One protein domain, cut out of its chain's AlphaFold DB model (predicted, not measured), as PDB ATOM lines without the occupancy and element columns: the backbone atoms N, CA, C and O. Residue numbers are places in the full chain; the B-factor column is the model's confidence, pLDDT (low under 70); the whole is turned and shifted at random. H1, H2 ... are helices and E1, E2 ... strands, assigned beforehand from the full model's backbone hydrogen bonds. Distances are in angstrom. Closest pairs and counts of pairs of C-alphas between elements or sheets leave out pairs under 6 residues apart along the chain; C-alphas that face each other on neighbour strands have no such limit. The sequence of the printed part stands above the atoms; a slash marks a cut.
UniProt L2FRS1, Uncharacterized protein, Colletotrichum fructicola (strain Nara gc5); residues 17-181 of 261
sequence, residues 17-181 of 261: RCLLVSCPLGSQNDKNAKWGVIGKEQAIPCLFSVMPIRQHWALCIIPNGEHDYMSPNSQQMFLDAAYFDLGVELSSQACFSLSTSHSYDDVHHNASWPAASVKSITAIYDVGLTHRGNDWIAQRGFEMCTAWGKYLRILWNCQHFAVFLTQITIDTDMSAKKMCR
ATOM      1  N   ARG A  17     159.617 148.410 156.944       93.88
ATOM      2  CA  ARG A  17     160.321 148.999 158.083       93.88
ATOM      3  C   ARG A  17     159.997 150.483 158.186       93.88
ATOM      4  O   ARG A  17     160.144 151.217 157.214       93.88
ATOM      5  N   CYS A  18     159.594 150.906 159.378       94.19
ATOM      6  CA  CYS A  18     159.325 152.295 159.721       94.19
ATOM      7  C   CYS A  18     160.513 152.888 160.474       94.19
ATOM      8  O   CYS A  18     160.839 152.471 161.592       94.19
ATOM      9  N   LEU A  19     161.109 153.911 159.879       93.62
ATOM     10  CA  LEU A  19     162.187 154.694 160.452       93.62
ATOM     11  C   LEU A  19     161.686 156.112 160.713       93.62
ATOM     12  O   LEU A  19     160.976 156.687 159.897       93.62
ATOM     13  N   LEU A  20     162.101 156.714 161.820       93.44
ATOM     14  CA  LEU A  20     162.101 158.168 161.920       93.44
ATOM     15  C   LEU A  20     163.455 158.676 161.446       93.44
ATOM     16  O   LEU A  20     164.495 158.156 161.855       93.44
ATOM     17  N   VAL A  21     163.441 159.698 160.603       91.88
ATOM     18  CA  VAL A  21     164.654 160.324 160.076       91.88
ATOM     19  C   VAL A  21     164.620 161.820 160.319       91.88
ATOM     20  O   VAL A  21     163.548 162.426 160.404       91.88
ATOM     21  N   SER A  22     165.802 162.423 160.412       89.81
ATOM     22  CA  SER A  22     165.918 163.872 160.500       89.81
ATOM     23  C   SER A  22     167.024 164.447 159.625       89.81
ATOM     24  O   SER A  22     168.096 163.852 159.499       89.81
ATOM     25  N   CYS A  23     166.803 165.639 159.079       86.69
ATOM     26  CA  CYS A  23     167.807 166.424 158.359       86.69
ATOM     27  C   CYS A  23     167.802 167.891 158.830       86.69
ATOM     28  O   CYS A  23     166.791 168.362 159.362       86.69
ATOM     29  N   PRO A  24     168.906 168.642 158.677       81.94
ATOM     30  CA  PRO A  24     168.951 170.040 159.081       81.94
ATOM     31  C   PRO A  24     167.907 170.873 158.334       81.94
ATOM     32  O   PRO A  24     167.727 170.733 157.124       81.94
ATOM     33  N   LEU A  25     167.256 171.803 159.035       73.56
ATOM     34  CA  LEU A  25     166.377 172.769 158.371       73.56
ATOM     35  C   LEU A  25     167.165 173.555 157.305       73.56
ATOM     36  O   LEU A  25     168.197 174.149 157.618       73.56
ATOM     37  N   GLY A  26     166.660 173.585 156.068       67.44
ATOM     38  CA  GLY A  26     167.263 174.314 154.943       67.44
ATOM     39  C   GLY A  26     168.167 173.491 154.017       67.44
ATOM     40  O   GLY A  26     168.614 174.017 153.003       67.44
ATOM     41  N   SER A  27     168.396 172.200 154.288       62.81
ATOM     42  CA  SER A  27     169.226 171.338 153.428       62.81
ATOM     43  C   SER A  27     168.558 170.908 152.111       62.81
ATOM     44  O   SER A  27     169.153 170.180 151.323       62.81
ATOM     45  N   GLN A  28     167.313 171.323 151.870       63.47
ATOM     46  CA  GLN A  28     166.465 170.778 150.806       63.47
ATOM     47  C   GLN A  28     166.874 171.236 149.394       63.47
ATOM     48  O   GLN A  28     166.589 170.544 148.423       63.47
ATOM     49  N   ASN A  29     167.601 172.356 149.283       62.97
ATOM     50  CA  ASN A  29     167.970 172.974 148.001       62.97
ATOM     51  C   ASN A  29     169.465 172.869 147.662       62.97
ATOM     52  O   ASN A  29     169.918 173.442 146.668       62.97
ATOM     53  N   ASP A  30     170.249 172.154 148.471       71.19
ATOM     54  CA  ASP A  30     171.683 172.036 148.232       71.19
ATOM     55  C   ASP A  30     171.974 170.974 147.161       71.19
ATOM     56  O   ASP A  30     172.037 169.772 147.426       71.19
ATOM     57  N   LYS A  31     172.186 171.429 145.921       69.44
ATOM     58  CA  LYS A  31     172.596 170.570 144.796       69.44
ATOM     59  C   LYS A  31     173.938 169.870 145.045       69.44
ATOM     60  O   LYS A  31     174.201 168.842 144.425       69.44
ATOM     61  N   ASN A  32     174.754 170.397 145.959       75.31
ATOM     62  CA  ASN A  32     176.048 169.850 146.348       75.31
ATOM     63  C   ASN A  32     175.986 169.081 147.677       75.31
ATOM     64  O   ASN A  32     177.040 168.763 148.241       75.31
ATOM     65  N   ALA A  33     174.781 168.752 148.165       78.88
ATOM     66  CA  ALA A  33     174.598 167.955 149.368       78.88
ATOM     67  C   ALA A  33     175.394 166.647 149.260       78.88
ATOM     68  O   ALA A  33     175.168 165.810 148.379       78.88
ATOM     69  N   LYS A  34     176.341 166.472 150.180       83.81
ATOM     70  CA  LYS A  34     177.057 165.212 150.365       83.81
ATOM     71  C   LYS A  34     176.219 164.299 151.247       83.81
ATOM     72  O   LYS A  34     175.453 164.781 152.078       83.81
ATOM     73  N   TRP A  35     176.411 162.989 151.108       86.06
ATOM     74  CA  TRP A  35     175.842 162.027 152.047       86.06
ATOM     75  C   TRP A  35     176.220 162.404 153.479       86.06
ATOM     76  O   TRP A  35     177.363 162.777 153.734       86.06
ATOM     77  N   GLY A  36     175.245 162.375 154.379       81.00
ATOM     78  CA  GLY A  36     175.340 162.748 155.781       81.00
ATOM     79  C   GLY A  36     175.805 161.556 156.596       81.00
ATOM     80  O   GLY A  36     177.010 161.401 156.782       81.00
ATOM     81  N   VAL A  37     174.857 160.730 157.051       83.31
ATOM     82  CA  VAL A  37     175.126 159.523 157.862       83.31
ATOM     83  C   VAL A  37     174.936 158.205 157.108       83.31
ATOM     84  O   VAL A  37     175.635 157.239 157.392       83.31
ATOM     85  N   ILE A  38     174.027 158.155 156.130       85.00
ATOM     86  CA  ILE A  38     173.725 156.932 155.371       85.00
ATOM     87  C   ILE A  38     174.927 156.545 154.504       85.00
ATOM     88  O   ILE A  38     175.425 157.360 153.723       85.00
ATOM     89  N   GLY A  39     175.371 155.291 154.614       80.12
ATOM     90  CA  GLY A  39     176.461 154.764 153.792       80.12
ATOM     91  C   GLY A  39     177.856 155.298 154.135       80.12
ATOM     92  O   GLY A  39     178.718 155.328 153.260       80.12
ATOM     93  N   LYS A  40     178.063 155.805 155.359       82.12
ATOM     94  CA  LYS A  40     179.330 156.422 155.795       82.12
ATOM     95  C   LYS A  40     180.206 155.566 156.711       82.12
ATOM     96  O   LYS A  40     181.204 156.091 157.196       82.12
ATOM     97  N   GLU A  41     179.848 154.309 156.979       76.38
ATOM     98  CA  GLU A  41     180.583 153.441 157.926       76.38
ATOM     99  C   GLU A  41     180.830 154.102 159.307       76.38
ATOM    100  O   GLU A  41     181.775 153.784 160.026       76.38
ATOM    101  N   GLN A  42     179.969 155.048 159.695       76.75
ATOM    102  CA  GLN A  42     180.014 155.772 160.968       76.75
ATOM    103  C   GLN A  42     178.779 155.434 161.786       76.75
ATOM    104  O   GLN A  42     177.698 155.307 161.227       76.75
ATOM    105  N   ALA A  43     178.908 155.361 163.114       76.25
ATOM    106  CA  ALA A  43     177.762 155.131 163.987       76.25
ATOM    107  C   ALA A  43     176.635 156.140 163.698       76.25
ATOM    108  O   ALA A  43     176.837 157.352 163.786       76.25
ATOM    109  N   ILE A  44     175.447 155.629 163.371       77.06
ATOM    110  CA  ILE A  44     174.266 156.447 163.102       77.06
ATOM    111  C   ILE A  44     173.891 157.154 164.398       77.06
ATOM    112  O   ILE A  44     173.584 156.488 165.394       77.06
ATOM    113  N   PRO A  45     173.890 158.496 164.403       74.19
ATOM    114  CA  PRO A  45     173.448 159.250 165.553       74.19
ATOM    115  C   PRO A  45     171.998 158.896 165.859       74.19
ATOM    116  O   PRO A  45     171.131 158.883 164.980       74.19
ATOM    117  N   CYS A  46     171.729 158.623 167.130       70.69
ATOM    118  CA  CYS A  46     170.366 158.422 167.573       70.69
ATOM    119  C   CYS A  46     169.595 159.745 167.449       70.69
ATOM    120  O   CYS A  46     170.142 160.815 167.713       70.69
ATOM    121  N   LEU A  47     168.296 159.707 167.144       70.75
ATOM    122  CA  LEU A  47     167.477 160.928 167.140       70.75
ATOM    123  C   LEU A  47     167.508 161.690 168.479       70.75
ATOM    124  O   LEU A  47     167.265 162.892 168.511       70.75
ATOM    125  N   PHE A  48     167.855 161.025 169.588       68.12
ATOM    126  CA  PHE A  48     168.050 161.676 170.887       68.12
ATOM    127  C   PHE A  48     169.328 162.524 170.989       68.12
ATOM    128  O   PHE A  48     169.416 163.350 171.894       68.12
ATOM    129  N   SER A  49     170.320 162.326 170.114       66.25
ATOM    130  CA  SER A  49     171.575 163.090 170.129       66.25
ATOM    131  C   SER A  49     171.536 164.350 169.261       66.25
ATOM    132  O   SER A  49     172.473 165.143 169.307       66.25
ATOM    133  N   VAL A  50     170.472 164.564 168.480       70.00
ATOM    134  CA  VAL A  50     170.294 165.778 167.670       70.00
ATOM    135  C   VAL A  50     169.350 166.758 168.358       70.00
ATOM    136  O   VAL A  50     168.369 166.360 168.980       70.00
ATOM    137  N   MET A  51     169.620 168.064 168.237       70.62
ATOM    138  CA  MET A  51     168.733 169.096 168.784       70.62
ATOM    139  C   MET A  51     167.407 169.101 168.002       70.62
ATOM    140  O   MET A  51     167.392 169.593 166.869       70.62
ATOM    141  N   PRO A  52     166.278 168.637 168.575       67.81
ATOM    142  CA  PRO A  52     165.098 168.288 167.778       67.81
ATOM    143  C   PRO A  52     164.479 169.477 167.033       67.81
ATOM    144  O   PRO A  52     163.964 169.330 165.932       67.81
ATOM    145  N   ILE A  53     164.592 170.677 167.611       69.44
ATOM    146  CA  ILE A  53     164.000 171.935 167.120       69.44
ATOM    147  C   ILE A  53     164.718 172.485 165.868       69.44
ATOM    148  O   ILE A  53     164.166 173.314 165.144       69.44
ATOM    149  N   ARG A  54     165.963 172.061 165.609       75.50
ATOM    150  CA  ARG A  54     166.763 172.513 164.451       75.50
ATOM    151  C   ARG A  54     166.698 171.559 163.261       75.50
ATOM    152  O   ARG A  54     167.366 171.790 162.256       75.50
ATOM    153  N   GLN A  55     165.919 170.500 163.400       81.38
ATOM    154  CA  GLN A  55     165.841 169.420 162.441       81.38
ATOM    155  C   GLN A  55     164.446 169.391 161.825       81.38
ATOM    156  O   GLN A  55     163.450 169.686 162.486       81.38
ATOM    157  N   HIS A  56     164.395 169.015 160.560       84.62
ATOM    158  CA  HIS A  56     163.193 168.572 159.883       84.62
ATOM    159  C   HIS A  56     163.048 167.065 160.078       84.62
ATOM    160  O   HIS A  56     164.049 166.355 160.014       84.62
ATOM    161  N   TRP A  57     161.839 166.588 160.364       88.62
ATOM    162  CA  TRP A  57     161.579 165.190 160.719       88.62
ATOM    163  C   TRP A  57     160.572 164.579 159.757       88.62
ATOM    164  O   TRP A  57     159.563 165.214 159.453       88.62
ATOM    165  N   ALA A  58     160.820 163.331 159.364       90.44
ATOM    166  CA  ALA A  58     159.899 162.535 158.564       90.44
ATOM    167  C   ALA A  58     159.786 161.107 159.096       90.44
ATOM    168  O   ALA A  58     160.738 160.552 159.654       90.44
ATOM    169  N   LEU A  59     158.622 160.509 158.864       93.12
ATOM    170  CA  LEU A  59     158.454 159.064 158.839       93.12
ATOM    171  C   LEU A  59     158.968 158.552 157.489       93.12
ATOM    172  O   LEU A  59     158.471 158.953 156.444       93.12
ATOM    173  N   CYS A  60     159.951 157.665 157.522       93.12
ATOM    174  CA  CYS A  60     160.539 157.005 156.368       93.12
ATOM    175  C   CYS A  60     160.119 155.528 156.355       93.12
ATOM    176  O   CYS A  60     160.245 154.833 157.366       93.12
ATOM    177  N   ILE A  61     159.621 155.052 155.216       92.31
ATOM    178  CA  ILE A  61     159.220 153.662 154.997       92.31
ATOM    179  C   ILE A  61     160.151 153.037 153.961       92.31
ATOM    180  O   ILE A  61     160.223 153.505 152.824       92.31
ATOM    181  N   ILE A  62     160.818 151.952 154.350       91.62
ATOM    182  CA  ILE A  62     161.694 151.157 153.478       91.62
ATOM    183  C   ILE A  62     161.227 149.692 153.436       91.62
ATOM    184  O   ILE A  62     160.523 149.243 154.352       91.62
ATOM    185  N   PRO A  63     161.607 148.913 152.405       89.94
ATOM    186  CA  PRO A  63     161.375 147.469 152.387       89.94
ATOM    187  C   PRO A  63     161.920 146.798 153.655       89.94
ATOM    188  O   PRO A  63     162.916 147.246 154.214       89.94
ATOM    189  N   ASN A  64     161.293 145.727 154.141       86.31
ATOM    190  CA  ASN A  64     161.844 144.966 155.266       86.31
ATOM    191  C   ASN A  64     162.989 144.046 154.808       86.31
ATOM    192  O   ASN A  64     162.910 143.447 153.740       86.31
ATOM    193  N   GLY A  65     164.036 143.935 155.623       79.69
ATOM    194  CA  GLY A  65     165.237 143.146 155.351       79.69
ATOM    195  C   GLY A  65     166.287 143.339 156.447       79.69
ATOM    196  O   GLY A  65     166.128 144.203 157.317       79.69
ATOM    197  N   GLU A  66     167.343 142.525 156.421       73.56
ATOM    198  CA  GLU A  66     168.560 142.801 157.189       73.56
ATOM    199  C   GLU A  66     169.278 143.980 156.533       73.56
ATOM    200  O   GLU A  66     169.960 143.833 155.521       73.56
ATOM    201  N   HIS A  67     169.060 145.173 157.081       72.38
ATOM    202  CA  HIS A  67     169.605 146.402 156.520       72.38
ATOM    203  C   HIS A  67     170.784 146.890 157.339       72.38
ATOM    204  O   HIS A  67     170.623 147.326 158.481       72.38
ATOM    205  N   ASP A  68     171.958 146.884 156.719       82.94
ATOM    206  CA  ASP A  68     173.082 147.679 157.191       82.94
ATOM    207  C   ASP A  68     172.967 149.100 156.630       82.94
ATOM    208  O   ASP A  68     173.377 149.392 155.506       82.94
ATOM    209  N   TYR A  69     172.402 150.001 157.432       83.25
ATOM    210  CA  TYR A  69     172.282 151.420 157.096       83.25
ATOM    211  C   TYR A  69     173.643 152.128 156.913       83.25
ATOM    212  O   TYR A  69     173.688 153.256 156.408       83.25
ATOM    213  N   MET A  70     174.741 151.500 157.352       81.50
ATOM    214  CA  MET A  70     176.100 152.026 157.213       81.50
ATOM    215  C   MET A  70     176.723 151.709 155.863       81.50
ATOM    216  O   MET A  70     177.688 152.378 155.484       81.50
ATOM    217  N   SER A  71     176.187 150.717 155.152       83.81
ATOM    218  CA  SER A  71     176.712 150.276 153.870       83.81
ATOM    219  C   SER A  71     176.454 151.332 152.793       83.81
ATOM    220  O   SER A  71     175.328 151.815 152.671       83.81
ATOM    221  N   PRO A  72     177.433 151.669 151.935       82.00
ATOM    222  CA  PRO A  72     177.201 152.542 150.783       82.00
ATOM    223  C   PRO A  72     176.024 152.087 149.906       82.00
ATOM    224  O   PRO A  72     175.312 152.915 149.343       82.00
ATOM    225  N   ASN A  73     175.756 150.779 149.857       83.75
ATOM    226  CA  ASN A  73     174.653 150.206 149.088       83.75
ATOM    227  C   ASN A  73     173.269 150.578 149.646       83.75
ATOM    228  O   ASN A  73     172.289 150.567 148.902       83.75
ATOM    229  N   SER A  74     173.164 150.965 150.923       86.38
ATOM    230  CA  SER A  74     171.892 151.395 151.512       86.38
ATOM    231  C   SER A  74     171.446 152.769 151.002       86.38
ATOM    232  O   SER A  74     170.277 153.118 151.135       86.38
ATOM    233  N   GLN A  75     172.345 153.564 150.409       89.62
ATOM    234  CA  GLN A  75     172.045 154.909 149.906       89.62
ATOM    235  C   GLN A  75     170.912 154.915 148.880       89.62
ATOM    236  O   GLN A  75     170.010 155.745 148.973       89.62
ATOM    237  N   GLN A  76     170.933 153.966 147.939       88.44
ATOM    238  CA  GLN A  76     169.900 153.858 146.912       88.44
ATOM    239  C   GLN A  76     168.541 153.504 147.527       88.44
ATOM    240  O   GLN A  76     167.547 154.150 147.223       88.44
ATOM    241  N   MET A  77     168.514 152.582 148.494       89.06
ATOM    242  CA  MET A  77     167.290 152.235 149.226       89.06
ATOM    243  C   MET A  77     166.651 153.456 149.902       89.06
ATOM    244  O   MET A  77     165.432 153.585 149.889       89.06
ATOM    245  N   PHE A  78     167.448 154.358 150.483       90.00
ATOM    246  CA  PHE A  78     166.918 155.593 151.064       90.00
ATOM    247  C   PHE A  78     166.458 156.600 150.003       90.00
ATOM    248  O   PHE A  78     165.525 157.351 150.270       90.00
ATOM    249  N   LEU A  79     167.065 156.640 148.815       88.56
ATOM    250  CA  LEU A  79     166.555 157.467 147.713       88.56
ATOM    251  C   LEU A  79     165.204 156.959 147.196       88.56
ATOM    252  O   LEU A  79     164.356 157.773 146.845       88.56
ATOM    253  N   ASP A  80     164.997 155.645 147.219       87.19
ATOM    254  CA  ASP A  80     163.774 154.989 146.744       87.19
ATOM    255  C   ASP A  80     162.695 154.841 147.839       87.19
ATOM    256  O   ASP A  80     161.608 154.315 147.596       87.19
ATOM    257  N   ALA A  81     162.991 155.277 149.065       89.44
ATOM    258  CA  ALA A  81     162.094 155.173 150.210       89.44
ATOM    259  C   ALA A  81     160.907 156.145 150.122       89.44
ATOM    260  O   ALA A  81     160.986 157.205 149.500       89.44
ATOM    261  N   ALA A  82     159.824 155.827 150.838       89.00
ATOM    262  CA  ALA A  82     158.705 156.752 151.013       89.00
ATOM    263  C   ALA A  82     158.898 157.608 152.273       89.00
ATOM    264  O   ALA A  82     159.272 157.088 153.324       89.00
ATOM    265  N   TYR A  83     158.616 158.905 152.182       87.94
ATOM    266  CA  TYR A  83     158.812 159.891 153.245       87.94
ATOM    267  C   TYR A  83     157.540 160.693 153.503       87.94
ATOM    268  O   TYR A  83     157.024 161.342 152.599       87.94
ATOM    269  N   PHE A  84     157.086 160.702 154.753       87.19
ATOM    270  CA  PHE A  84     155.894 161.414 155.201       87.19
ATOM    271  C   PHE A  84     156.255 162.429 156.283       87.19
ATOM    272  O   PHE A  84     156.728 162.069 157.365       87.19
ATOM    273  N   ASP A  85     156.008 163.704 156.013       84.19
ATOM    274  CA  ASP A  85     156.343 164.801 156.910       84.19
ATOM    275  C   ASP A  85     155.390 165.989 156.797       84.19
ATOM    276  O   ASP A  85     154.669 166.183 155.820       84.19
ATOM    277  N   LEU A  86     155.409 166.824 157.832       77.19
ATOM    278  CA  LEU A  86     154.718 168.101 157.792       77.19
ATOM    279  C   LEU A  86     155.601 169.114 157.076       77.19
ATOM    280  O   LEU A  86     156.644 169.505 157.608       77.19
ATOM    281  N   GLY A  87     155.160 169.556 155.907       62.69
ATOM    282  CA  GLY A  87     155.830 170.566 155.107       62.69
ATOM    283  C   GLY A  87     156.016 171.857 155.872       62.69
ATOM    284  O   GLY A  87     155.075 172.410 156.441       62.69
ATOM    285  N   VAL A  88     157.249 172.350 155.882       53.00
ATOM    286  CA  VAL A  88     157.576 173.679 156.394       53.00
ATOM    287  C   VAL A  88     157.940 174.519 155.180       53.00
ATOM    288  O   VAL A  88     159.052 174.411 154.671       53.00
ATOM    289  N   GLU A  89     156.997 175.306 154.662       49.88
ATOM    290  CA  GLU A  89     157.251 176.102 153.459       49.88
ATOM    291  C   GLU A  89     158.353 177.148 153.681       49.88
ATOM    292  O   GLU A  89     158.220 178.076 154.478       49.88
ATOM    293  N   LEU A  90     159.406 177.035 152.874       47.62
ATOM    294  CA  LEU A  90     160.076 178.162 152.225       47.62
ATOM    295  C   LEU A  90     160.043 177.868 150.714       47.62
ATOM    296  O   LEU A  90     161.056 177.533 150.117       47.62
ATOM    297  N   SER A  91     158.829 177.910 150.150       43.38
ATOM    298  CA  SER A  91     158.453 177.673 148.742       43.38
ATOM    299  C   SER A  91     158.916 176.364 148.066       43.38
ATOM    300  O   SER A  91     160.094 176.153 147.795       43.38
ATOM    301  N   SER A  92     157.896 175.578 147.691       43.06
ATOM    302  CA  SER A  92     157.820 174.570 146.619       43.06
ATOM    303  C   SER A  92     158.808 173.396 146.634       43.06
ATOM    304  O   SER A  92     159.743 173.376 145.841       43.06
ATOM    305  N   GLN A  93     158.516 172.362 147.431       41.94
ATOM    306  CA  GLN A  93     158.476 170.962 146.969       41.94
ATOM    307  C   GLN A  93     157.857 170.044 148.044       41.94
ATOM    308  O   GLN A  93     158.032 170.270 149.237       41.94
ATOM    309  N   ALA A  94     157.071 169.074 147.566       42.38
ATOM    310  CA  ALA A  94     156.079 168.226 148.240       42.38
ATOM    311  C   ALA A  94     156.379 167.777 149.685       42.38
ATOM    312  O   ALA A  94     157.389 167.132 149.941       42.38
ATOM    313  N   CYS A  95     155.426 168.070 150.575       52.41
ATOM    314  CA  CYS A  95     155.258 167.648 151.974       52.41
ATOM    315  C   CYS A  95     153.789 167.976 152.363       52.41
ATOM    316  O   CYS A  95     153.152 168.756 151.648       52.41
ATOM    317  N   PHE A  96     153.239 167.492 153.492       51.62
ATOM    318  CA  PHE A  96     151.914 167.954 153.956       51.62
ATOM    319  C   PHE A  96     151.978 169.455 154.306       51.62
ATOM    320  O   PHE A  96     152.439 169.818 155.388       51.62
ATOM    321  N   SER A  97     151.620 170.338 153.368       54.22
ATOM    322  CA  SER A  97     151.761 171.789 153.538       54.22
ATOM    323  C   SER A  97     150.604 172.370 154.348       54.22
ATOM    324  O   SER A  97     149.451 171.971 154.202       54.22
ATOM    325  N   LEU A  98     150.923 173.357 155.188       53.75
ATOM    326  CA  LEU A  98     149.947 174.166 155.921       53.75
ATOM    327  C   LEU A  98     149.489 175.409 155.135       53.75
ATOM    328  O   LEU A  98     148.763 176.234 155.695       53.75
ATOM    329  N   SER A  99     149.910 175.583 153.874       44.25
ATOM    330  CA  SER A  99     149.426 176.683 153.035       44.25
ATOM    331  C   SER A  99     148.023 176.390 152.501       44.25
ATOM    332  O   SER A  99     147.689 175.302 152.038       44.25
ATOM    333  N   THR A 100     147.156 177.390 152.611       41.66
ATOM    334  CA  THR A 100     145.701 177.313 152.426       41.66
ATOM    335  C   THR A 100     145.240 177.187 150.965       41.66
ATOM    336  O   THR A 100     144.108 177.560 150.669       41.66
ATOM    337  N   SER A 101     146.083 176.730 150.033       43.56
ATOM    338  CA  SER A 101     145.784 176.806 148.591       43.56
ATOM    339  C   SER A 101     146.087 175.563 147.757       43.56
ATOM    340  O   SER A 101     145.937 175.631 146.540       43.56
ATOM    341  N   HIS A 102     146.498 174.440 148.345       44.09
ATOM    342  CA  HIS A 102     146.695 173.222 147.556       44.09
ATOM    343  C   HIS A 102     145.373 172.475 147.355       44.09
ATOM    344  O   HIS A 102     144.687 172.132 148.320       44.09
ATOM    345  N   SER A 103     145.012 172.270 146.085       42.31
ATOM    346  CA  SER A 103     143.916 171.395 145.673       42.31
ATOM    347  C   SER A 103     144.128 170.000 146.265       42.31
ATOM    348  O   SER A 103     145.262 169.523 146.330       42.31
ATOM    349  N   TYR A 104     143.045 169.337 146.675       43.22
ATOM    350  CA  TYR A 104     143.064 167.960 147.186       43.22
ATOM    351  C   TYR A 104     143.699 166.967 146.190       43.22
ATOM    352  O   TYR A 104     144.203 165.932 146.616       43.22
ATOM    353  N   ASP A 105     143.742 167.323 144.902       42.12
ATOM    354  CA  ASP A 105     144.357 166.538 143.823       42.12
ATOM    355  C   ASP A 105     145.892 166.716 143.716       42.12
ATOM    356  O   ASP A 105     146.558 165.917 143.060       42.12
ATOM    357  N   ASP A 106     146.474 167.732 144.374       43.38
ATOM    358  CA  ASP A 106     147.909 168.076 144.297       43.38
ATOM    359  C   ASP A 106     148.739 167.541 145.475       43.38
ATOM    360  O   ASP A 106     149.964 167.705 145.502       43.38
ATOM    361  N   VAL A 107     148.112 166.895 146.470       45.59
ATOM    362  CA  VAL A 107     148.854 166.150 147.498       45.59
ATOM    363  C   VAL A 107     149.423 164.916 146.813       45.59
ATOM    364  O   VAL A 107     148.810 163.854 146.790       45.59
ATOM    365  N   HIS A 108     150.580 165.094 146.176       44.94
ATOM    366  CA  HIS A 108     151.238 164.060 145.403       44.94
ATOM    367  C   HIS A 108     151.291 162.758 146.209       44.94
ATOM    368  O   HIS A 108     151.931 162.692 147.258       44.94
ATOM    369  N   HIS A 109     150.689 161.702 145.658       44.31
ATOM    370  CA  HIS A 109     150.816 160.319 146.133       44.31
ATOM    371  C   HIS A 109     152.288 159.859 146.259       44.31
ATOM    372  O   HIS A 109     152.586 158.858 146.908       44.31
ATOM    373  N   ASN A 110     153.230 160.620 145.692       48.19
ATOM    374  CA  ASN A 110     154.667 160.425 145.832       48.19
ATOM    375  C   ASN A 110     155.207 161.166 147.063       48.19
ATOM    376  O   ASN A 110     155.873 162.197 146.957       48.19
ATOM    377  N   ALA A 111     154.939 160.594 148.233       57.22
ATOM    378  CA  ALA A 111     155.569 160.930 149.503       57.22
ATOM    379  C   ALA A 111     157.087 160.659 149.407       57.22
ATOM    380  O   ALA A 111     157.547 159.554 149.687       57.22
ATOM    381  N   SER A 112     157.870 161.622 148.916       63.84
ATOM    382  CA  SER A 112     159.311 161.461 148.691       63.84
ATOM    383  C   SER A 112     160.062 162.745 149.025       63.84
ATOM    384  O   SER A 112     159.654 163.847 148.663       63.84
ATOM    385  N   TRP A 113     161.172 162.607 149.744       74.75
ATOM    386  CA  TRP A 113     162.077 163.717 150.004       74.75
ATOM    387  C   TRP A 113     162.921 164.028 148.764       74.75
ATOM    388  O   TRP A 113     163.392 163.097 148.106       74.75
ATOM    389  N   PRO A 114     163.225 165.312 148.479       79.25
ATOM    390  CA  PRO A 114     164.249 165.653 147.502       79.25
ATOM    391  C   PRO A 114     165.559 164.932 147.828       79.25
ATOM    392  O   PRO A 114     165.956 164.845 148.995       79.25
ATOM    393  N   ALA A 115     166.283 164.471 146.806       82.62
ATOM    394  CA  ALA A 115     167.531 163.731 146.999       82.62
ATOM    395  C   ALA A 115     168.553 164.489 147.871       82.62
ATOM    396  O   ALA A 115     169.300 163.869 148.622       82.62
ATOM    397  N   ALA A 116     168.571 165.826 147.817       82.75
ATOM    398  CA  ALA A 116     169.409 166.658 148.683       82.75
ATOM    399  C   ALA A 116     169.056 166.504 150.176       82.75
ATOM    400  O   ALA A 116     169.951 166.382 151.017       82.75
ATOM    401  N   SER A 117     167.765 166.433 150.509       85.31
ATOM    402  CA  SER A 117     167.270 166.185 151.868       85.31
ATOM    403  C   SER A 117     167.632 164.786 152.354       85.31
ATOM    404  O   SER A 117     168.111 164.645 153.477       85.31
ATOM    405  N   VAL A 118     167.465 163.771 151.496       87.81
ATOM    406  CA  VAL A 118     167.843 162.378 151.795       87.81
ATOM    407  C   VAL A 118     169.343 162.275 152.063       87.81
ATOM    408  O   VAL A 118     169.770 161.740 153.085       87.81
ATOM    409  N   LYS A 119     170.165 162.871 151.192       88.75
ATOM    410  CA  LYS A 119     171.618 162.934 151.382       88.75
ATOM    411  C   LYS A 119     171.989 163.643 152.676       88.75
ATOM    412  O   LYS A 119     172.948 163.244 153.318       88.75
ATOM    413  N   SER A 120     171.209 164.630 153.100       88.19
ATOM    414  CA  SER A 120     171.451 165.410 154.316       88.19
ATOM    415  C   SER A 120     170.868 164.791 155.591       88.19
ATOM    416  O   SER A 120     170.833 165.466 156.622       88.19
ATOM    417  N   ILE A 121     170.404 163.535 155.567       89.38
ATOM    418  CA  ILE A 121     169.962 162.841 156.783       89.38
ATOM    419  C   ILE A 121     171.111 162.816 157.801       89.38
ATOM    420  O   ILE A 121     172.254 162.468 157.488       89.38
ATOM    421  N   THR A 122     170.789 163.211 159.031       87.50
ATOM    422  CA  THR A 122     171.731 163.368 160.153       87.50
ATOM    423  C   THR A 122     171.464 162.418 161.307       87.50
ATOM    424  O   THR A 122     172.358 162.194 162.118       87.50
ATOM    425  N   ALA A 123     170.262 161.854 161.399       89.19
ATOM    426  CA  ALA A 123     169.923 160.852 162.397       89.19
ATOM    427  C   ALA A 123     168.787 159.963 161.894       89.19
ATOM    428  O   ALA A 123     167.928 160.400 161.123       89.19
ATOM    429  N   ILE A 124     168.807 158.711 162.348       89.81
ATOM    430  CA  ILE A 124     167.830 157.678 162.004       89.81
ATOM    431  C   ILE A 124     167.456 156.950 163.290       89.81
ATOM    432  O   ILE A 124     168.284 156.760 164.185       89.81
ATOM    433  N   TYR A 125     166.202 156.537 163.396       90.75
ATOM    434  CA  TYR A 125     165.728 155.728 164.503       90.75
ATOM    435  C   TYR A 125     164.748 154.671 164.012       90.75
ATOM    436  O   TYR A 125     163.666 155.001 163.528       90.75
ATOM    437  N   ASP A 126     165.127 153.402 164.155       90.94
ATOM    438  CA  ASP A 126     164.253 152.276 163.839       90.94
ATOM    439  C   ASP A 126     163.133 152.179 164.873       90.94
ATOM    440  O   ASP A 126     163.363 151.975 166.076       90.94
ATOM    441  N   VAL A 127     161.899 152.339 164.405       92.25
ATOM    442  CA  VAL A 127     160.723 152.306 165.264       92.25
ATOM    443  C   VAL A 127     160.093 150.921 165.274       92.25
ATOM    444  O   VAL A 127     159.817 150.413 166.365       92.25
ATOM    445  N   GLY A 128     159.917 150.297 164.112       92.88
ATOM    446  CA  GLY A 128     159.279 148.991 163.996       92.88
ATOM    447  C   GLY A 128     158.838 148.662 162.575       92.88
ATOM    448  O   GLY A 128     159.367 149.201 161.605       92.88
ATOM    449  N   LEU A 129     157.866 147.760 162.463       94.00
ATOM    450  CA  LEU A 129     157.306 147.305 161.193       94.00
ATOM    451  C   LEU A 129     155.870 147.804 161.014       94.00
ATOM    452  O   LEU A 129     155.149 147.974 161.994       94.00
ATOM    453  N   THR A 130     155.449 147.989 159.766       93.25
ATOM    454  CA  THR A 130     154.051 148.239 159.397       93.25
ATOM    455  C   THR A 130     153.628 147.376 158.212       93.25
ATOM    456  O   THR A 130     154.432 147.075 157.329       93.25
ATOM    457  N   HIS A 131     152.347 147.016 158.187       92.31
ATOM    458  CA  HIS A 131     151.665 146.418 157.034       92.31
ATOM    459  C   HIS A 131     150.759 147.424 156.310       92.31
ATOM    460  O   HIS A 131     150.154 147.098 155.296       92.31
ATOM    461  N   ARG A 132     150.637 148.656 156.825       89.56
ATOM    462  CA  ARG A 132     149.799 149.693 156.214       89.56
ATOM    463  C   ARG A 132     150.442 150.151 154.910       89.56
ATOM    464  O   ARG A 132     151.647 150.389 154.903       89.56
ATOM    465  N   GLY A 133     149.664 150.285 153.835       86.62
ATOM    466  CA  GLY A 133     150.123 150.799 152.538       86.62
ATOM    467  C   GLY A 133     150.461 152.295 152.569       86.62
ATOM    468  O   GLY A 133     150.035 153.018 153.471       86.62
ATOM    469  N   ASN A 134     151.232 152.776 151.587       86.12
ATOM    470  CA  ASN A 134     151.620 154.194 151.518       86.12
ATOM    471  C   ASN A 134     150.414 155.126 151.397       86.12
ATOM    472  O   ASN A 134     150.396 156.144 152.078       86.12
ATOM    473  N   ASP A 135     149.397 154.754 150.618       82.75
ATOM    474  CA  ASP A 135     148.182 155.563 150.459       82.75
ATOM    475  C   ASP A 135     147.413 155.705 151.774       82.75
ATOM    476  O   ASP A 135     146.946 156.790 152.115       82.75
ATOM    477  N   TRP A 136     147.355 154.635 152.571       87.75
ATOM    478  CA  TRP A 136     146.734 154.679 153.893       87.75
ATOM    479  C   TRP A 136     147.490 155.626 154.833       87.75
ATOM    480  O   TRP A 136     146.885 156.451 155.517       87.75
ATOM    481  N   ILE A 137     148.826 155.542 154.848       88.62
ATOM    482  CA  ILE A 137     149.673 156.425 155.665       88.62
ATOM    483  C   ILE A 137     149.531 157.875 155.187       88.62
ATOM    484  O   ILE A 137     149.405 158.784 156.010       88.62
ATOM    485  N   ALA A 138     149.486 158.089 153.869       83.88
ATOM    486  CA  ALA A 138     149.290 159.397 153.264       83.88
ATOM    487  C   ALA A 138     147.957 160.016 153.702       83.88
ATOM    488  O   ALA A 138     147.922 161.158 154.158       83.88
ATOM    489  N   GLN A 139     146.875 159.237 153.643       82.94
ATOM    490  CA  GLN A 139     145.548 159.666 154.068       82.94
ATOM    491  C   GLN A 139     145.531 160.077 155.548       82.94
ATOM    492  O   GLN A 139     145.022 161.146 155.885       82.94
ATOM    493  N   ARG A 140     146.140 159.284 156.440       87.38
ATOM    494  CA  ARG A 140     146.236 159.640 157.868       87.38
ATOM    495  C   ARG A 140     147.074 160.889 158.104       87.38
ATOM    496  O   ARG A 140     146.678 161.753 158.884       87.38
ATOM    497  N   GLY A 141     148.200 161.017 157.408       86.38
ATOM    498  CA  GLY A 141     149.022 162.224 157.460       86.38
ATOM    499  C   GLY A 141     148.248 163.465 157.005       86.38
ATOM    500  O   GLY A 141     148.332 164.514 157.644       86.38
ATOM    501  N   PHE A 142     147.417 163.335 155.973       81.25
ATOM    502  CA  PHE A 142     146.573 164.418 155.480       81.25
ATOM    503  C   PHE A 142     145.491 164.827 156.490       81.25
ATOM    504  O   PHE A 142     145.353 166.010 156.817       81.25
ATOM    505  N   GLU A 143     144.757 163.859 157.046       81.62
ATOM    506  CA  GLU A 143     143.764 164.090 158.107       81.62
ATOM    507  C   GLU A 143     144.386 164.821 159.305       81.62
ATOM    508  O   GLU A 143     143.813 165.772 159.845       81.62
ATOM    509  N   MET A 144     145.602 164.433 159.691       84.19
ATOM    510  CA  MET A 144     146.346 165.126 160.734       84.19
ATOM    511  C   MET A 144     146.747 166.542 160.320       84.19
ATOM    512  O   MET A 144     146.608 167.465 161.119       84.19
ATOM    513  N   CYS A 145     147.235 166.739 159.094       80.00
ATOM    514  CA  CYS A 145     147.671 168.047 158.607       80.00
ATOM    515  C   CYS A 145     146.518 169.060 158.591       80.00
ATOM    516  O   CYS A 145     146.658 170.167 159.111       80.00
ATOM    517  N   THR A 146     145.349 168.661 158.084       76.94
ATOM    518  CA  THR A 146     144.157 169.529 158.036       76.94
ATOM    519  C   THR A 146     143.696 169.982 159.424       76.94
ATOM    520  O   THR A 146     143.238 171.112 159.597       76.94
ATOM    521  N   ALA A 147     143.870 169.144 160.446       78.00
ATOM    522  CA  ALA A 147     143.524 169.476 161.826       78.00
ATOM    523  C   ALA A 147     144.694 170.049 162.654       78.00
ATOM    524  O   ALA A 147     144.471 170.484 163.792       78.00
ATOM    525  N   TRP A 148     145.905 170.119 162.083       81.06
ATOM    526  CA  TRP A 148     147.150 170.500 162.763       81.06
ATOM    527  C   TRP A 148     147.119 171.913 163.341       81.06
ATOM    528  O   TRP A 148     147.651 172.162 164.426       81.06
ATOM    529  N   GLY A 149     146.470 172.839 162.634       76.75
ATOM    530  CA  GLY A 149     146.407 174.247 163.006       76.75
ATOM    531  C   GLY A 149     147.721 174.983 162.735       76.75
ATOM    532  O   GLY A 149     148.371 174.786 161.713       76.75
ATOM    533  N   LYS A 150     148.113 175.887 163.639       75.19
ATOM    534  CA  LYS A 150     149.258 176.782 163.422       75.19
ATOM    535  C   LYS A 150     150.589 176.088 163.718       75.19
ATOM    536  O   LYS A 150     150.805 175.624 164.835       75.19
ATOM    537  N   TYR A 151     151.521 176.126 162.764       75.12
ATOM    538  CA  TYR A 151     152.900 175.685 162.990       75.12
ATOM    539  C   TYR A 151     153.621 176.600 163.991       75.12
ATOM    540  O   TYR A 151     153.726 177.813 163.798       75.12
ATOM    541  N   LEU A 152     154.166 176.010 165.052       73.62
ATOM    542  CA  LEU A 152     154.964 176.677 166.075       73.62
ATOM    543  C   LEU A 152     156.320 175.979 166.175       73.62
ATOM    544  O   LEU A 152     156.457 174.962 166.850       73.62
ATOM    545  N   ARG A 153     157.353 176.561 165.557       70.00
ATOM    546  CA  ARG A 153     158.697 175.967 165.399       70.00
ATOM    547  C   ARG A 153     159.267 175.283 166.650       70.00
ATOM    548  O   ARG A 153     159.898 174.237 166.531       70.00
ATOM    549  N   ILE A 154     159.037 175.854 167.834       71.56
ATOM    550  CA  ILE A 154     159.533 175.327 169.116       71.56
ATOM    551  C   ILE A 154     158.476 174.518 169.879       71.56
ATOM    552  O   ILE A 154     158.853 173.671 170.676       71.56
ATOM    553  N   LEU A 155     157.174 174.730 169.669       73.31
ATOM    554  CA  LEU A 155     156.121 174.174 170.540       73.31
ATOM    555  C   LEU A 155     155.235 173.126 169.860       73.31
ATOM    556  O   LEU A 155     154.786 172.209 170.528       73.31
ATOM    557  N   TRP A 156     155.021 173.229 168.549       79.12
ATOM    558  CA  TRP A 156     154.105 172.397 167.767       79.12
ATOM    559  C   TRP A 156     154.544 172.374 166.300       79.12
ATOM    560  O   TRP A 156     154.249 173.281 165.525       79.12
ATOM    561  N   ASN A 157     155.352 171.385 165.936       79.12
ATOM    562  CA  ASN A 157     156.182 171.411 164.729       79.12
ATOM    563  C   ASN A 157     156.211 170.048 164.015       79.12
ATOM    564  O   ASN A 157     155.579 169.095 164.471       79.12
ATOM    565  N   CYS A 158     156.984 169.950 162.930       83.94
ATOM    566  CA  CYS A 158     157.073 168.747 162.094       83.94
ATOM    567  C   CYS A 158     157.522 167.491 162.855       83.94
ATOM    568  O   CYS A 158     157.108 166.393 162.501       83.94
ATOM    569  N   GLN A 159     158.276 167.634 163.952       87.50
ATOM    570  CA  GLN A 159     158.629 166.499 164.808       87.50
ATOM    571  C   GLN A 159     157.395 165.828 165.421       87.50
ATOM    572  O   GLN A 159     157.301 164.607 165.390       87.50
ATOM    573  N   HIS A 160     156.456 166.598 165.983       88.19
ATOM    574  CA  HIS A 160     155.247 166.004 166.568       88.19
ATOM    575  C   HIS A 160     154.427 165.288 165.508       88.19
ATOM    576  O   HIS A 160     153.895 164.217 165.772       88.19
ATOM    577  N   PHE A 161     154.355 165.874 164.314       88.81
ATOM    578  CA  PHE A 161     153.621 165.287 163.208       88.81
ATOM    579  C   PHE A 161     154.217 163.934 162.830       88.81
ATOM    580  O   PHE A 161     153.506 162.935 162.846       88.81
ATOM    581  N   ALA A 162     155.532 163.885 162.590       91.50
ATOM    582  CA  ALA A 162     156.227 162.647 162.254       91.50
ATOM    583  C   ALA A 162     156.070 161.593 163.363       91.50
ATOM    584  O   ALA A 162     155.785 160.434 163.077       91.50
ATOM    585  N   VAL A 163     156.194 161.993 164.632       92.94
ATOM    586  CA  VAL A 163     156.040 161.106 165.796       92.94
ATOM    587  C   VAL A 163     154.623 160.528 165.896       92.94
ATOM    588  O   VAL A 163     154.465 159.317 166.038       92.94
ATOM    589  N   PHE A 164     153.592 161.366 165.799       93.69
ATOM    590  CA  PHE A 164     152.202 160.916 165.879       93.69
ATOM    591  C   PHE A 164     151.820 160.048 164.683       93.69
ATOM    592  O   PHE A 164     151.248 158.977 164.873       93.69
ATOM    593  N   LEU A 165     152.206 160.446 163.468       93.69
ATOM    594  CA  LEU A 165     151.946 159.658 162.268       93.69
ATOM    595  C   LEU A 165     152.640 158.293 162.341       93.69
ATOM    596  O   LEU A 165     152.056 157.277 161.970       93.69
ATOM    597  N   THR A 166     153.858 158.245 162.886       95.44
ATOM    598  CA  THR A 166     154.585 156.989 163.113       95.44
ATOM    599  C   THR A 166     153.839 156.075 164.077       95.44
ATOM    600  O   THR A 166     153.695 154.885 163.796       95.44
ATOM    601  N   GLN A 167     153.345 156.608 165.198       95.62
ATOM    602  CA  GLN A 167     152.571 155.802 166.138       95.62
ATOM    603  C   GLN A 167     151.284 155.277 165.506       95.62
ATOM    604  O   GLN A 167     150.994 154.099 165.666       95.62
ATOM    605  N   ILE A 168     150.555 156.112 164.765       94.56
ATOM    606  CA  ILE A 168     149.340 155.699 164.046       94.56
ATOM    607  C   ILE A 168     149.654 154.597 163.026       94.56
ATOM    608  O   ILE A 168     148.881 153.664 162.843       94.56
ATOM    609  N   THR A 169     150.814 154.679 162.376       94.19
ATOM    610  CA  THR A 169     151.225 153.732 161.331       94.19
ATOM    611  C   THR A 169     151.614 152.354 161.877       94.19
ATOM    612  O   THR A 169     151.415 151.350 161.191       94.19
ATOM    613  N   ILE A 170     152.210 152.291 163.072       94.50
ATOM    614  CA  ILE A 170     152.738 151.044 163.654       94.50
ATOM    615  C   ILE A 170     151.782 150.455 164.697       94.50
ATOM    616  O   ILE A 170     151.630 149.242 164.769       94.50
ATOM    617  N   ASP A 171     151.168 151.306 165.516       92.38
ATOM    618  CA  ASP A 171     150.192 150.968 166.555       92.38
ATOM    619  C   ASP A 171     150.607 149.850 167.543       92.38
ATOM    620  O   ASP A 171     149.821 148.986 167.944       92.38
ATOM    621  N   THR A 172     151.859 149.870 168.007       92.94
ATOM    622  CA  THR A 172     152.347 148.922 169.028       92.94
ATOM    623  C   THR A 172     152.694 149.616 170.342       92.94
ATOM    624  O   THR A 172     153.000 150.809 170.377       92.94
ATOM    625  N   ASP A 173     152.732 148.858 171.442       92.12
ATOM    626  CA  ASP A 173     153.241 149.362 172.728       92.12
ATOM    627  C   ASP A 173     154.716 149.759 172.650       92.12
ATOM    628  O   ASP A 173     155.160 150.719 173.281       92.12
ATOM    629  N   MET A 174     155.498 149.021 171.861       91.69
ATOM    630  CA  MET A 174     156.916 149.313 171.679       91.69
ATOM    631  C   MET A 174     157.129 150.612 170.904       91.69
ATOM    632  O   MET A 174     157.974 151.415 171.306       91.69
ATOM    633  N   SER A 175     156.356 150.858 169.839       92.44
ATOM    634  CA  SER A 175     156.383 152.151 169.147       92.44
ATOM    635  C   SER A 175     155.905 153.271 170.068       92.44
ATOM    636  O   SER A 175     156.574 154.302 170.133       92.44
ATOM    637  N   ALA A 176     154.860 153.044 170.871       92.19
ATOM    638  CA  ALA A 176     154.337 154.041 171.800       92.19
ATOM    639  C   ALA A 176     155.402 154.482 172.813       92.19
ATOM    640  O   ALA A 176     155.720 155.667 172.908       92.19
ATOM    641  N   LYS A 177     156.055 153.527 173.491       91.56
ATOM    642  CA  LYS A 177     157.159 153.799 174.432       91.56
ATOM    643  C   LYS A 177     158.304 154.568 173.775       91.56
ATOM    644  O   LYS A 177     158.843 155.514 174.356       91.56
ATOM    645  N   LYS A 178     158.680 154.178 172.550       90.88
ATOM    646  CA  LYS A 178     159.706 154.871 171.758       90.88
ATOM    647  C   LYS A 178     159.303 156.323 171.474       90.88
ATOM    648  O   LYS A 178     160.119 157.221 171.677       90.88
ATOM    649  N   MET A 179     158.063 156.556 171.044       91.50
ATOM    650  CA  MET A 179     157.551 157.884 170.702       91.50
ATOM    651  C   MET A 179     157.430 158.789 171.932       91.50
ATOM    652  O   MET A 179     157.853 159.946 171.890       91.50
ATOM    653  N   CYS A 180     156.960 158.259 173.063       88.81
ATOM    654  CA  CYS A 180     156.884 159.004 174.322       88.81
ATOM    655  C   CYS A 180     158.256 159.448 174.806       88.81
ATOM    656  O   CYS A 180     158.430 160.601 175.196       88.81
ATOM    657  N   ARG A 181     159.269 158.582 174.691       88.00
ATOM    658  CA  ARG A 181     160.651 158.948 175.023       88.00
ATOM    659  C   ARG A 181     161.169 160.107 174.160       88.00
ATOM    660  O   ARG A 181     161.879 160.970 174.676       88.00
TER     661      ARG A 181
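Overview. This is residues 17 to 181 of the 261 residues of an uncharacterized protein of Colletotrichum fructicola (strain Nara gc5) (UniProt L2FRS1). A strongly twisted sheet of four strands has its long inner strands E1 and E2 covered on one face by helix H4, with H5 next to H4 over the edge strand E4 and H3 on the other side of H4, near the edge strand E3. The short helix H2 is on the opposite face from H4, H1 only grazes the sheet, and two long links with no named element, residues 25 to 54 and 85 to 114, reach up to 22 and 23 A from the mean of the C-alphas. The printed part has 165 residues, with five named helices and four named strands in the order E1 E2 H1 E3 H2 E4 H3 H4 H5; the antiparallel sheet runs E3 E2 E1 E4. The class is mixed, helices and strands, with under half of the residues in named elements. The whole is compact, with a radius of gyration of the C-alphas of 14.8 A and spans of 42 by 39 by 29 A.

Along the chain. E1, residues 17 to 24, begins at C-alpha 17 (160.321, 148.999, 158.083) and is 22.8 A long. E2, residues 55 to 63, is 24.6 A long. H1 is residues 74 to 79, E3 82 to 84 and H2 115 to 119. E4, residues 123 to 130, measures 20.5 A and bends by 53 degrees at residue 127. H3, residues 134 to 148, measures 20.3 A, and H4, residues 158 to 170, 18.3 A. H5, residues 173 to 181, ends at C-alpha 181 (160.651, 158.948, 175.023).

Arrangement. E1 and E2 form a hairpin, with N 19 and O 60 at 2.8 A. E1 pairs with E4 through N 20 and O 125, 2.9 A, and E2 with E3 through N 84 and O 59, 2.8 A. H3, H4 and H5 make two layers with the sheet, helices on one face of it. H4 runs along the strands over E2 and E1, at a height over the sheet of 8.4 A; the closest C-alphas of H4 and E2 are Ala 162 and Ala 58, 5.2 A. H5 lies over E4, and touches H4 at Met 179 and Val 163, 6.1 A, at a shallow tilt of 12 degrees, opposite ways; H4 does so with residues 163 to 167 alone. H3 touches H4 at Gly 141 and Leu 165, 6.2 A, at a steep tilt of 44 degrees, opposite ways. Both helix pairs are helical hairpins. H1 and H2 only just touch, with 3 pairs of C-alphas within 8 A, the closest Leu 79 and Ala 115, 6.4 A. In H1 to H5 every O i to N i+4 pair is within hydrogen-bond range.

Size, cuts and confidence. The C-alphas farthest apart, Glu 41 and Ser 101, are 42.9 A apart. The printed part has no cut. The links E1 to E2 and E3 to H2 are long. The mean pLDDT of the printed part is 78.2; 35 residues are under 70, among them residues 87 to 112.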